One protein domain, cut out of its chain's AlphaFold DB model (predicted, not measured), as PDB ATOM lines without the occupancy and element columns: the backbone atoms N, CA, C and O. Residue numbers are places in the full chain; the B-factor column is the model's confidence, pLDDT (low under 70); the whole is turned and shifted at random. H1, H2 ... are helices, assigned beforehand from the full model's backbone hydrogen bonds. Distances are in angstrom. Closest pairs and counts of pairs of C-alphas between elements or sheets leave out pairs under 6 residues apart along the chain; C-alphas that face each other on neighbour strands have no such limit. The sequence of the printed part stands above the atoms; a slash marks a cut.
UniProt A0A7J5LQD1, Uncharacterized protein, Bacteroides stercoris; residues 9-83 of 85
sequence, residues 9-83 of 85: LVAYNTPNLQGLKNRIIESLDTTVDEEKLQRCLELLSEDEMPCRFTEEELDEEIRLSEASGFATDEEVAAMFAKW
ATOM      1  N   LEU A   9     -65.606  33.903   7.583       59.22
ATOM      2  CA  LEU A   9     -64.426  34.066   8.421       59.22
ATOM      3  C   LEU A   9     -64.478  35.327   9.299       59.22
ATOM      4  O   LEU A   9     -64.125  35.273  10.475       59.22
ATOM      5  N   VAL A  10     -64.944  36.457   8.758       68.81
ATOM      6  CA  VAL A  10     -65.021  37.723   9.503       68.81
ATOM      7  C   VAL A  10     -66.100  37.647  10.580       68.81
ATOM      8  O   VAL A  10     -65.870  38.080  11.710       68.81
ATOM      9  N   ALA A  11     -67.246  37.032  10.268       68.44
ATOM     10  CA  ALA A  11     -68.334  36.840  11.223       68.44
ATOM     11  C   ALA A  11     -67.900  35.939  12.391       68.44
ATOM     12  O   ALA A  11     -68.117  36.287  13.554       68.44
ATOM     13  N   TYR A  12     -67.202  34.836  12.096       69.69
ATOM     14  CA  TYR A  12     -66.703  33.907  13.114       69.69
ATOM     15  C   TYR A  12     -65.572  34.483  13.977       69.69
ATOM     16  O   TYR A  12     -65.384  34.028  15.103       69.69
ATOM     17  N   ASN A  13     -64.853  35.509  13.515       79.50
ATOM     18  CA  ASN A  13     -63.778  36.165  14.270       79.50
ATOM     19  C   ASN A  13     -64.268  37.210  15.289       79.50
ATOM     20  O   ASN A  13     -63.455  37.869  15.939       79.50
ATOM     21  N   THR A  14     -65.580  37.370  15.465       86.50
ATOM     22  CA  THR A  14     -66.118  38.281  16.481       86.50
ATOM     23  C   THR A  14     -65.746  37.826  17.904       86.50
ATOM     24  O   THR A  14     -65.727  36.624  18.189       86.50
ATOM     25  N   PRO A  15     -65.488  38.760  18.846       86.31
ATOM     26  CA  PRO A  15     -65.056  38.414  20.205       86.31
ATOM     27  C   PRO A  15     -66.009  37.468  20.946       86.31
ATOM     28  O   PRO A  15     -65.567  36.614  21.712       86.31
ATOM     29  N   ASN A  16     -67.318  37.593  20.703       83.81
ATOM     30  CA  ASN A  16     -68.330  36.743  21.326       83.81
ATOM     31  C   ASN A  16     -68.218  35.278  20.870       83.81
ATOM     32  O   ASN A  16     -68.177  34.380  21.713       83.81
ATOM     33  N   LEU A  17     -68.100  35.042  19.558       84.00
ATOM     34  CA  LEU A  17     -67.990  33.693  19.001       84.00
ATOM     35  C   LEU A  17     -66.654  33.040  19.356       84.00
ATOM     36  O   LEU A  17     -66.624  31.859  19.694       84.00
ATOM     37  N   GLN A  18     -65.563  33.808  19.386       86.69
ATOM     38  CA  GLN A  18     -64.273  33.303  19.867       86.69
ATOM     39  C   GLN A  18     -64.315  32.955  21.363       86.69
ATOM     40  O   GLN A  18     -63.789  31.921  21.771       86.69
ATOM     41  N   GLY A  19     -65.001  33.754  22.187       88.12
ATOM     42  CA  GLY A  19     -65.210  33.443  23.604       88.12
ATOM     43  C   GLY A  19     -66.077  32.201  23.839       88.12
ATOM     44  O   GLY A  19     -65.823  31.431  24.765       88.12
ATOM     45  N   LEU A  20     -67.093  31.970  23.004       88.50
ATOM     46  CA  LEU A  20     -67.877  30.729  23.008       88.50
ATOM     47  C   LEU A  20     -67.019  29.526  22.606       88.50
ATOM     48  O   LEU A  20     -66.992  28.537  23.335       88.50
ATOM     49  N   LYS A  21     -66.267  29.641  21.508       84.94
ATOM     50  CA  LYS A  21     -65.342  28.604  21.040       84.94
ATOM     51  C   LYS A  21     -64.346  28.205  22.130       84.94
ATOM     52  O   LYS A  21     -64.198  27.019  22.406       84.94
ATOM     53  N   ASN A  22     -63.706  29.176  22.780       89.00
ATOM     54  CA  ASN A  22     -62.719  28.902  23.825       89.00
ATOM     55  C   ASN A  22     -63.335  28.195  25.040       89.00
ATOM     56  O   ASN A  22     -62.726  27.273  25.566       89.00
ATOM     57  N   ARG A  23     -64.562  28.560  25.442       90.81
ATOM     58  CA  ARG A  23     -65.279  27.857  26.519       90.81
ATOM     59  C   ARG A  23     -65.621  26.415  26.164       90.81
ATOM     60  O   ARG A  23     -65.564  25.554  27.033       90.81
ATOM     61  N   ILE A  24     -65.983  26.148  24.910       85.56
ATOM     62  CA  ILE A  24     -66.243  24.778  24.448       85.56
ATOM     63  C   ILE A  24     -64.955  23.953  24.509       85.56
ATOM     64  O   ILE A  24     -64.984  22.843  25.025       85.56
ATOM     65  N   ILE A  25     -63.831  24.512  24.047       84.56
ATOM     66  CA  ILE A  25     -62.518  23.854  24.121       84.56
ATOM     67  C   ILE A  25     -62.154  23.550  25.579       84.56
ATOM     68  O   ILE A  25     -61.877  22.405  25.905       84.56
ATOM     69  N   GLU A  26     -62.250  24.537  26.471       88.25
ATOM     70  CA  GLU A  26     -61.956  24.352  27.897       88.25
ATOM     71  C   GLU A  26     -62.877  23.307  28.548       88.25
ATOM     72  O   GLU A  26     -62.430  22.472  29.335       88.25
ATOM     73  N   SER A  27     -64.164  23.300  28.192       82.00
ATOM     74  CA  SER A  27     -65.104  22.286  28.667       82.00
ATOM     75  C   SER A  27     -64.749  20.890  28.159       82.00
ATOM     76  O   SER A  27     -64.910  19.933  28.910       82.00
ATOM     77  N   LEU A  28     -64.285  20.748  26.917       76.94
ATOM     78  CA  LEU A  28     -63.839  19.465  26.370       76.94
ATOM     79  C   LEU A  28     -62.552  18.993  27.054       76.94
ATOM     80  O   LEU A  28     -62.504  17.855  27.513       76.94
ATOM     81  N   ASP A  29     -61.565  19.877  27.203       80.31
ATOM     82  CA  ASP A  29     -60.268  19.573  27.824       80.31
ATOM     83  C   ASP A  29     -60.394  19.173  29.305       80.31
ATOM     84  O   ASP A  29     -59.570  18.425  29.830       80.31
ATOM     85  N   THR A  30     -61.423  19.669  29.998       81.94
ATOM     86  CA  THR A  30     -61.687  19.366  31.416       81.94
ATOM     87  C   THR A  30     -62.675  18.220  31.633       81.94
ATOM     88  O   THR A  30     -62.824  17.739  32.760       81.94
ATOM     89  N   THR A  31     -63.353  17.756  30.580       76.25
ATOM     90  CA  THR A  31     -64.305  16.650  30.686       76.25
ATOM     91  C   THR A  31     -63.550  15.330  30.814       76.25
ATOM     92  O   THR A  31     -62.848  14.910  29.907       76.25
ATOM     93  N   VAL A  32     -63.738  14.641  31.940       77.56
ATOM     94  CA  VAL A  32     -63.240  13.270  32.186       77.56
ATOM     95  C   VAL A  32     -64.327  12.206  31.978       77.56
ATOM     96  O   VAL A  32     -64.152  11.042  32.320       77.56
ATOM     97  N   ASP A  33     -65.484  12.624  31.468       84.19
ATOM     98  CA  ASP A  33     -66.633  11.769  31.188       84.19
ATOM     99  C   ASP A  33     -66.442  11.107  29.816       84.19
ATOM    100  O   ASP A  33     -66.828  11.650  28.777       84.19
ATOM    101  N   GLU A  34     -65.773   9.954  29.826       83.75
ATOM    102  CA  GLU A  34     -65.417   9.190  28.625       83.75
ATOM    103  C   GLU A  34     -66.643   8.836  27.767       83.75
ATOM    104  O   GLU A  34     -66.554   8.864  26.541       83.75
ATOM    105  N   GLU A  35     -67.807   8.582  28.379       85.81
ATOM    106  CA  GLU A  35     -69.051   8.271  27.660       85.81
ATOM    107  C   GLU A  35     -69.541   9.476  26.842       85.81
ATOM    108  O   GLU A  35     -69.905   9.343  25.669       85.81
ATOM    109  N   LYS A  36     -69.506  10.680  27.425       81.75
ATOM    110  CA  LYS A  36     -69.879  11.904  26.700       81.75
ATOM    111  C   LYS A  36     -68.885  12.249  25.603       81.75
ATOM    112  O   LYS A  36     -69.313  12.631  24.516       81.75
ATOM    113  N   LEU A  37     -67.584  12.112  25.869       82.81
ATOM    114  CA  LEU A  37     -66.549  12.353  24.862       82.81
ATOM    115  C   LEU A  37     -66.701  11.402  23.674       82.81
ATOM    116  O   LEU A  37     -66.662  11.852  22.530       82.81
ATOM    117  N   GLN A  38     -66.956  10.120  23.940       85.38
ATOM    118  CA  GLN A  38     -67.189   9.117  22.907       85.38
ATOM    119  C   GLN A  38     -68.416   9.460  22.053       85.38
ATOM    120  O   GLN A  38     -68.338   9.438  20.827       85.38
ATOM    121  N   ARG A  39     -69.519   9.884  22.677       84.56
ATOM    122  CA  ARG A  39     -70.729  10.306  21.959       84.56
ATOM    123  C   ARG A  39     -70.523  11.574  21.124       84.56
ATOM    124  O   ARG A  39     -71.082  11.695  20.038       84.56
ATOM    125  N   CYS A  40     -69.724  12.526  21.610       81.31
ATOM    126  CA  CYS A  40     -69.324  13.693  20.822       81.31
ATOM    127  C   CYS A  40     -68.473  13.290  19.613       81.31
ATOM    128  O   CYS A  40     -68.676  13.830  18.531       81.31
ATOM    129  N   LEU A  41     -67.545  12.344  19.785       82.69
ATOM    130  CA  LEU A  41     -66.744  11.803  18.690       82.69
ATOM    131  C   LEU A  41     -67.613  11.109  17.644       82.69
ATOM    132  O   LEU A  41     -67.437  11.386  16.466       82.69
ATOM    133  N   GLU A  42     -68.566  10.279  18.068       85.62
ATOM    134  CA  GLU A  42     -69.517   9.609  17.175       85.62
ATOM    135  C   GLU A  42     -70.274  10.629  16.322       85.62
ATOM    136  O   GLU A  42     -70.190  10.557  15.099       85.62
ATOM    137  N   LEU A  43     -70.871  11.648  16.950       80.25
ATOM    138  CA  LEU A  43     -71.573  12.737  16.256       80.25
ATOM    139  C   LEU A  43     -70.672  13.531  15.296       80.25
ATOM    140  O   LEU A  43     -71.120  13.941  14.234       80.25
ATOM    141  N   LEU A  44     -69.412  13.784  15.663       76.62
ATOM    142  CA  LEU A  44     -68.458  14.495  14.800       76.62
ATOM    143  C   LEU A  44     -67.927  13.627  13.652       76.62
ATOM    144  O   LEU A  44     -67.450  14.164  12.657       76.62
ATOM    145  N   SER A  45     -67.955  12.306  13.824       79.00
ATOM    146  CA  SER A  45     -67.496  11.319  12.844       79.00
ATOM    147  C   SER A  45     -68.604  10.804  11.928       79.00
ATOM    148  O   SER A  45     -68.312  10.032  11.018       79.00
ATOM    149  N   GLU A  46     -69.857  11.206  12.159       77.06
ATOM    150  CA  GLU A  46     -70.942  10.965  11.216       77.06
ATOM    151  C   GLU A  46     -70.575  11.612   9.868       77.06
ATOM    152  O   GLU A  46     -70.415  12.826   9.754       77.06
ATOM    153  N   ASP A  47     -70.402  10.772   8.841       63.69
ATOM    154  CA  ASP A  47     -70.019  11.180   7.477       63.69
ATOM    155  C   ASP A  47     -71.083  12.071   6.814       63.69
ATOM    156  O   ASP A  47     -70.824  12.795   5.846       63.69
ATOM    157  N   GLU A  48     -72.311  11.999   7.319       66.50
ATOM    158  CA  GLU A  48     -73.435  12.756   6.811       66.50
ATOM    159  C   GLU A  48     -73.588  14.050   7.602       66.50
ATOM    160  O   GLU A  48     -74.116  14.078   8.712       66.50
ATOM    161  N   MET A  49     -73.131  15.150   7.000       63.50
ATOM    162  CA  MET A  49     -73.458  16.483   7.491       63.50
ATOM    163  C   MET A  49     -74.982  16.592   7.656       63.50
ATOM    164  O   MET A  49     -75.704  16.400   6.670       63.50
ATOM    165  N   PRO A  50     -75.491  16.923   8.856       64.81
ATOM    166  CA  PRO A  50     -76.920  17.115   9.043       64.81
ATOM    167  C   PRO A  50     -77.430  18.220   8.107       64.81
ATOM    168  O   PRO A  50     -76.697  19.154   7.774       64.81
ATOM    169  N   CYS A  51     -78.696  18.110   7.693       64.38
ATOM    170  CA  CYS A  51     -79.333  19.020   6.731       64.38
ATOM    171  C   CYS A  51     -78.702  18.998   5.324       64.38
ATOM    172  O   CYS A  51     -78.663  20.023   4.640       64.38
ATOM    173  N   ARG A  52     -78.212  17.836   4.875       73.25
ATOM    174  CA  ARG A  52     -77.873  17.620   3.468       73.25
ATOM    175  C   ARG A  52     -79.155  17.368   2.677       73.25
ATOM    176  O   ARG A  52     -79.878  16.430   2.979       73.25
ATOM    177  N   PHE A  53     -79.400  18.199   1.675       77.88
ATOM    178  CA  PHE A  53     -80.497  18.040   0.723       77.88
ATOM    179  C   PHE A  53     -79.913  17.750  -0.661       77.88
ATOM    180  O   PHE A  53     -78.846  18.282  -1.002       77.88
ATOM    181  N   THR A  54     -80.594  16.939  -1.470       88.31
ATOM    182  CA  THR A  54     -80.414  17.021  -2.925       88.31
ATOM    183  C   THR A  54     -80.978  18.346  -3.448       88.31
ATOM    184  O   THR A  54     -81.675  19.067  -2.733       88.31
ATOM    185  N   GLU A  55     -80.662  18.698  -4.695       90.56
ATOM    186  CA  GLU A  55     -81.197  19.917  -5.317       90.56
ATOM    187  C   GLU A  55     -82.732  19.867  -5.382       90.56
ATOM    188  O   GLU A  55     -83.403  20.825  -5.012       90.56
ATOM    189  N   GLU A  56     -83.291  18.702  -5.713       93.56
ATOM    190  CA  GLU A  56     -84.737  18.478  -5.761       93.56
ATOM    191  C   GLU A  56     -85.403  18.557  -4.381       93.56
ATOM    192  O   GLU A  56     -86.504  19.096  -4.259       93.56
ATOM    193  N   GLU A  57     -84.760  18.025  -3.339       92.69
ATOM    194  CA  GLU A  57     -85.285  18.102  -1.970       92.69
ATOM    195  C   GLU A  57     -85.274  19.543  -1.449       92.69
ATOM    196  O   GLU A  57     -86.221  19.969  -0.788       92.69
ATOM    197  N   LEU A  58     -84.227  20.307  -1.776       90.75
ATOM    198  CA  LEU A  58     -84.134  21.714  -1.403       90.75
ATOM    199  C   LEU A  58     -85.200  22.558  -2.113       90.75
ATOM    200  O   LEU A  58     -85.848  23.384  -1.471       90.75
ATOM    201  N   ASP A  59     -85.403  22.340  -3.411       94.56
ATOM    202  CA  ASP A  59     -86.414  23.056  -4.193       94.56
ATOM    203  C   ASP A  59     -87.832  22.808  -3.658       94.56
ATOM    204  O   ASP A  59     -88.642  23.736  -3.556       94.56
ATOM    205  N   GLU A  60     -88.134  21.567  -3.272       94.19
ATOM    206  CA  GLU A  60     -89.426  21.224  -2.681       94.19
ATOM    207  C   GLU A  60     -89.609  21.863  -1.296       94.19
ATOM    208  O   GLU A  60     -90.676  22.413  -1.015       94.19
ATOM    209  N   GLU A  61     -88.575  21.865  -0.452       90.38
ATOM    210  CA  GLU A  61     -88.630  22.504   0.867       90.38
ATOM    211  C   GLU A  61     -88.837  24.022   0.750       90.38
ATOM    212  O   GLU A  61     -89.668  24.594   1.459       90.38
ATOM    213  N   ILE A  62     -88.159  24.682  -0.198       90.75
ATOM    214  CA  ILE A  62     -88.373  26.107  -0.497       90.75
ATOM    215  C   ILE A  62     -89.828  26.345  -0.906       90.75
ATOM    216  O   ILE A  62     -90.492  27.219  -0.345       90.75
ATOM    217  N   ARG A  63     -90.358  25.536  -1.832       95.25
ATOM    218  CA  ARG A  63     -91.745  25.655  -2.304       95.25
ATOM    219  C   ARG A  63     -92.755  25.500  -1.163       95.25
ATOM    220  O   ARG A  63     -93.744  26.233  -1.109       95.25
ATOM    221  N   LEU A  64     -92.536  24.537  -0.267       93.06
ATOM    222  CA  LEU A  64     -93.387  24.305   0.903       93.06
ATOM    223  C   LEU A  64     -93.289  25.455   1.909       93.06
ATOM    224  O   LEU A  64     -94.318  25.908   2.415       93.06
ATOM    225  N   SER A  65     -92.081  25.962   2.150       89.06
ATOM    226  CA  SER A  65     -91.835  27.088   3.051       89.06
ATOM    227  C   SER A  65     -92.545  28.353   2.565       89.06
ATOM    228  O   SER A  65     -93.310  28.963   3.316       89.06
ATOM    229  N   GLU A  66     -92.407  28.691   1.283       92.06
ATOM    230  CA  GLU A  66     -93.077  29.849   0.684       92.06
ATOM    231  C   GLU A  66     -94.607  29.726   0.733       92.06
ATOM    232  O   GLU A  66     -95.303  30.707   1.007       92.06
ATOM    233  N   ALA A  67     -95.143  28.519   0.521       93.19
ATOM    234  CA  ALA A  67     -96.577  28.254   0.625       93.19
ATOM    235  C   ALA A  67     -97.104  28.337   2.070       93.19
ATOM    236  O   ALA A  67     -98.276  28.658   2.272       93.19
ATOM    237  N   SER A  68     -96.260  28.043   3.065       88.12
ATOM    238  CA  SER A  68     -96.621  28.065   4.489       88.12
ATOM    239  C   SER A  68     -96.730  29.478   5.075       88.12
ATOM    240  O   SER A  68     -97.434  29.683   6.064       88.12
ATOM    241  N   GLY A  69     -96.110  30.467   4.422       89.00
ATOM    242  CA  GLY A  69     -96.093  31.858   4.866       89.00
ATOM    243  C   GLY A  69     -95.081  32.123   5.986       89.00
ATOM    244  O   GLY A  69     -94.186  31.327   6.254       89.00
ATOM    245  N   PHE A  70     -95.179  33.295   6.619       88.06
ATOM    246  CA  PHE A  70     -94.254  33.688   7.685       88.06
ATOM    247  C   PHE A  70     -94.675  33.097   9.032       88.06
ATOM    248  O   PHE A  70     -95.833  33.235   9.426       88.06
ATOM    249  N   ALA A  71     -93.715  32.523   9.763       87.75
ATOM    250  CA  ALA A  71     -93.913  32.164  11.161       87.75
ATOM    251  C   ALA A  71     -94.191  33.418  12.003       87.75
ATOM    252  O   ALA A  71     -93.570  34.468  11.817       87.75
ATOM    253  N   THR A  72     -95.121  33.300  12.941       91.06
ATOM    254  CA  THR A  72     -95.444  34.350  13.908       91.06
ATOM    255  C   THR A  72     -94.397  34.422  15.020       91.06
ATOM    256  O   THR A  72     -93.730  33.436  15.335       91.06
ATOM    257  N   ASP A  73     -94.283  35.579  15.678       89.94
ATOM    258  CA  ASP A  73     -93.362  35.767  16.811       89.94
ATOM    259  C   ASP A  73     -93.603  34.752  17.944       89.94
ATOM    260  O   ASP A  73     -92.662  34.320  18.612       89.94
ATOM    261  N   GLU A  74     -94.856  34.337  18.146       91.62
ATOM    262  CA  GLU A  74     -95.240  33.342  19.150       91.62
ATOM    263  C   GLU A  74     -94.761  31.930  18.773       91.62
ATOM    264  O   GLU A  74     -94.211  31.218  19.615       91.62
ATOM    265  N   GLU A  75     -94.884  31.544  17.501       89.00
ATOM    266  CA  GLU A  75     -94.364  30.269  16.990       89.00
ATOM    267  C   GLU A  75     -92.838  30.222  17.066       89.00
ATOM    268  O   GLU A  75     -92.265  29.228  17.519       89.00
ATOM    269  N   VAL A  76     -92.172  31.317  16.695       85.62
ATOM    270  CA  VAL A  76     -90.716  31.445  16.798       85.62
ATOM    271  C   VAL A  76     -90.276  31.318  18.260       85.62
ATOM    272  O   VAL A  76     -89.390  30.519  18.574       85.62
ATOM    273  N   ALA A  77     -90.926  32.031  19.183       86.69
ATOM    274  CA  ALA A  77     -90.628  31.941  20.611       86.69
ATOM    275  C   ALA A  77     -90.832  30.518  21.163       86.69
ATOM    276  O   ALA A  77     -89.992  30.022  21.921       86.69
ATOM    277  N   ALA A  78     -91.897  29.825  20.747       87.31
ATOM    278  CA  ALA A  78     -92.155  28.440  21.134       87.31
ATOM    279  C   ALA A  78     -91.075  27.475  20.611       87.31
ATOM    280  O   ALA A  78     -90.637  26.580  21.342       87.31
ATOM    281  N   MET A  79     -90.588  27.674  19.380       83.69
ATOM    282  CA  MET A  79     -89.493  26.876  18.820       83.69
ATOM    283  C   MET A  79     -88.190  27.050  19.601       83.69
ATOM    284  O   MET A  79     -87.483  26.063  19.799       83.69
ATOM    285  N   PHE A  80     -87.876  28.258  20.072       83.88
ATOM    286  CA  PHE A  80     -86.668  28.515  20.863       83.88
ATOM    287  C   PHE A  80     -86.806  28.114  22.338       83.88
ATOM    288  O   PHE A  80     -85.812  27.746  22.965       83.88
ATOM    289  N   ALA A  81     -88.023  28.085  22.894       85.00
ATOM    290  CA  ALA A  81     -88.263  27.671  24.279       85.00
ATOM    291  C   ALA A  81     -87.760  26.244  24.580       85.00
ATOM    292  O   ALA A  81     -87.317  25.959  25.697       85.00
ATOM    293  N   LYS A  82     -87.759  25.355  23.575       76.75
ATOM    294  CA  LYS A  82     -87.234  23.982  23.692       76.75
ATOM    295  C   LYS A  82     -85.722  23.929  23.952       76.75
ATOM    296  O   LYS A  82     -85.224  22.903  24.404       76.75
ATOM    297  N   TRP A  83     -85.003  25.018  23.682       72.44
ATOM    298  CA  TRP A  83     -83.549  25.100  23.811       72.44
ATOM    299  C   TRP A  83     -83.063  25.822  25.068       72.44
ATOM    300  O   TRP A  83     -81.852  25.879  25.244       72.44
TER     301      TRP A  83
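AT A GLANCE: This is residues 9 to 83 of the 85 residues of an uncharacterized protein of Bacteroides stercoris (UniProt A0A7J5LQD1). The model is an open, bowed string of helices round an empty middle, like a loose horseshoe: H2, the longest helix, and H3 form one side, meeting near their ends as a V, while H4 and H5 form the other side, and residues 46 to 54 bridge the two sides. The short H1 lies at the free end of H2, and no helix touches another. The printed part has 75 residues, with five named helices in the order H1, H2, H3, H4, H5 and no named strand; its class is all helix. It is extended, with a radius of gyration of the C-alphas of 18.1 A, and elongated, spanning 48 by 29 by 29 A.

IN THESE COORDINATES: H2 takes residues 15 to 30 and measures 22.4 A from its first C-alpha at (-65.056, 38.414, 20.205) to its last. Before it, H1 is residues 9 to 12, 5.2 A long, with C-alpha 9 at (-64.426, 34.066, 8.421). After it, H3 is residues 34 to 45, 16.1 A long. H4 is residues 55 to 68, 20.0 A long. H5 is residues 73 to 81, 12.1 A long, and C-alpha 81 is at (-88.263, 27.671, 24.279).

HOW THE PARTS SIT: H2 and H3 are close but not clearly touching, and their closest C-alphas, those of Leu 28 and Leu 37, are 7.8 A apart. They run opposite ways at a steep tilt of 50 degrees. H1 and H2 are also close but not clearly touching, with the C-alphas of Tyr 12 and Gln 18 the closest, at 7.2 A. H3 and H4 are apart, and so are H4 and H5, though each pair is consecutive in the chain. H2 is apart from H4 and from H5. In H2, H3, H4 and H5 every O i to N i+4 pair is within hydrogen-bond range; H1 is too short for such a pair, and its one O i to N i+3 pair is not within range.

THE WHOLE: The C-alphas of Val 32 and Ala 67, the two farthest apart, are 48.3 A from each other, and those of Leu 9 and Trp 83, the first and last printed, are 26.1 A apart. The printed part has no cut. The links from H1 to H2, H2 to H3 and H4 to H5 are tight; that from H3 to H4, with 9 residues, is short, and no link is long. Residues 62 to 83 stand free, of which 62 to 68 belong to H4 and 73 to 81 to H5. The mean pLDDT of the printed part is 83.2, and the model's confidence is low, under 70, at residues 9 to 12 and 47 to 51.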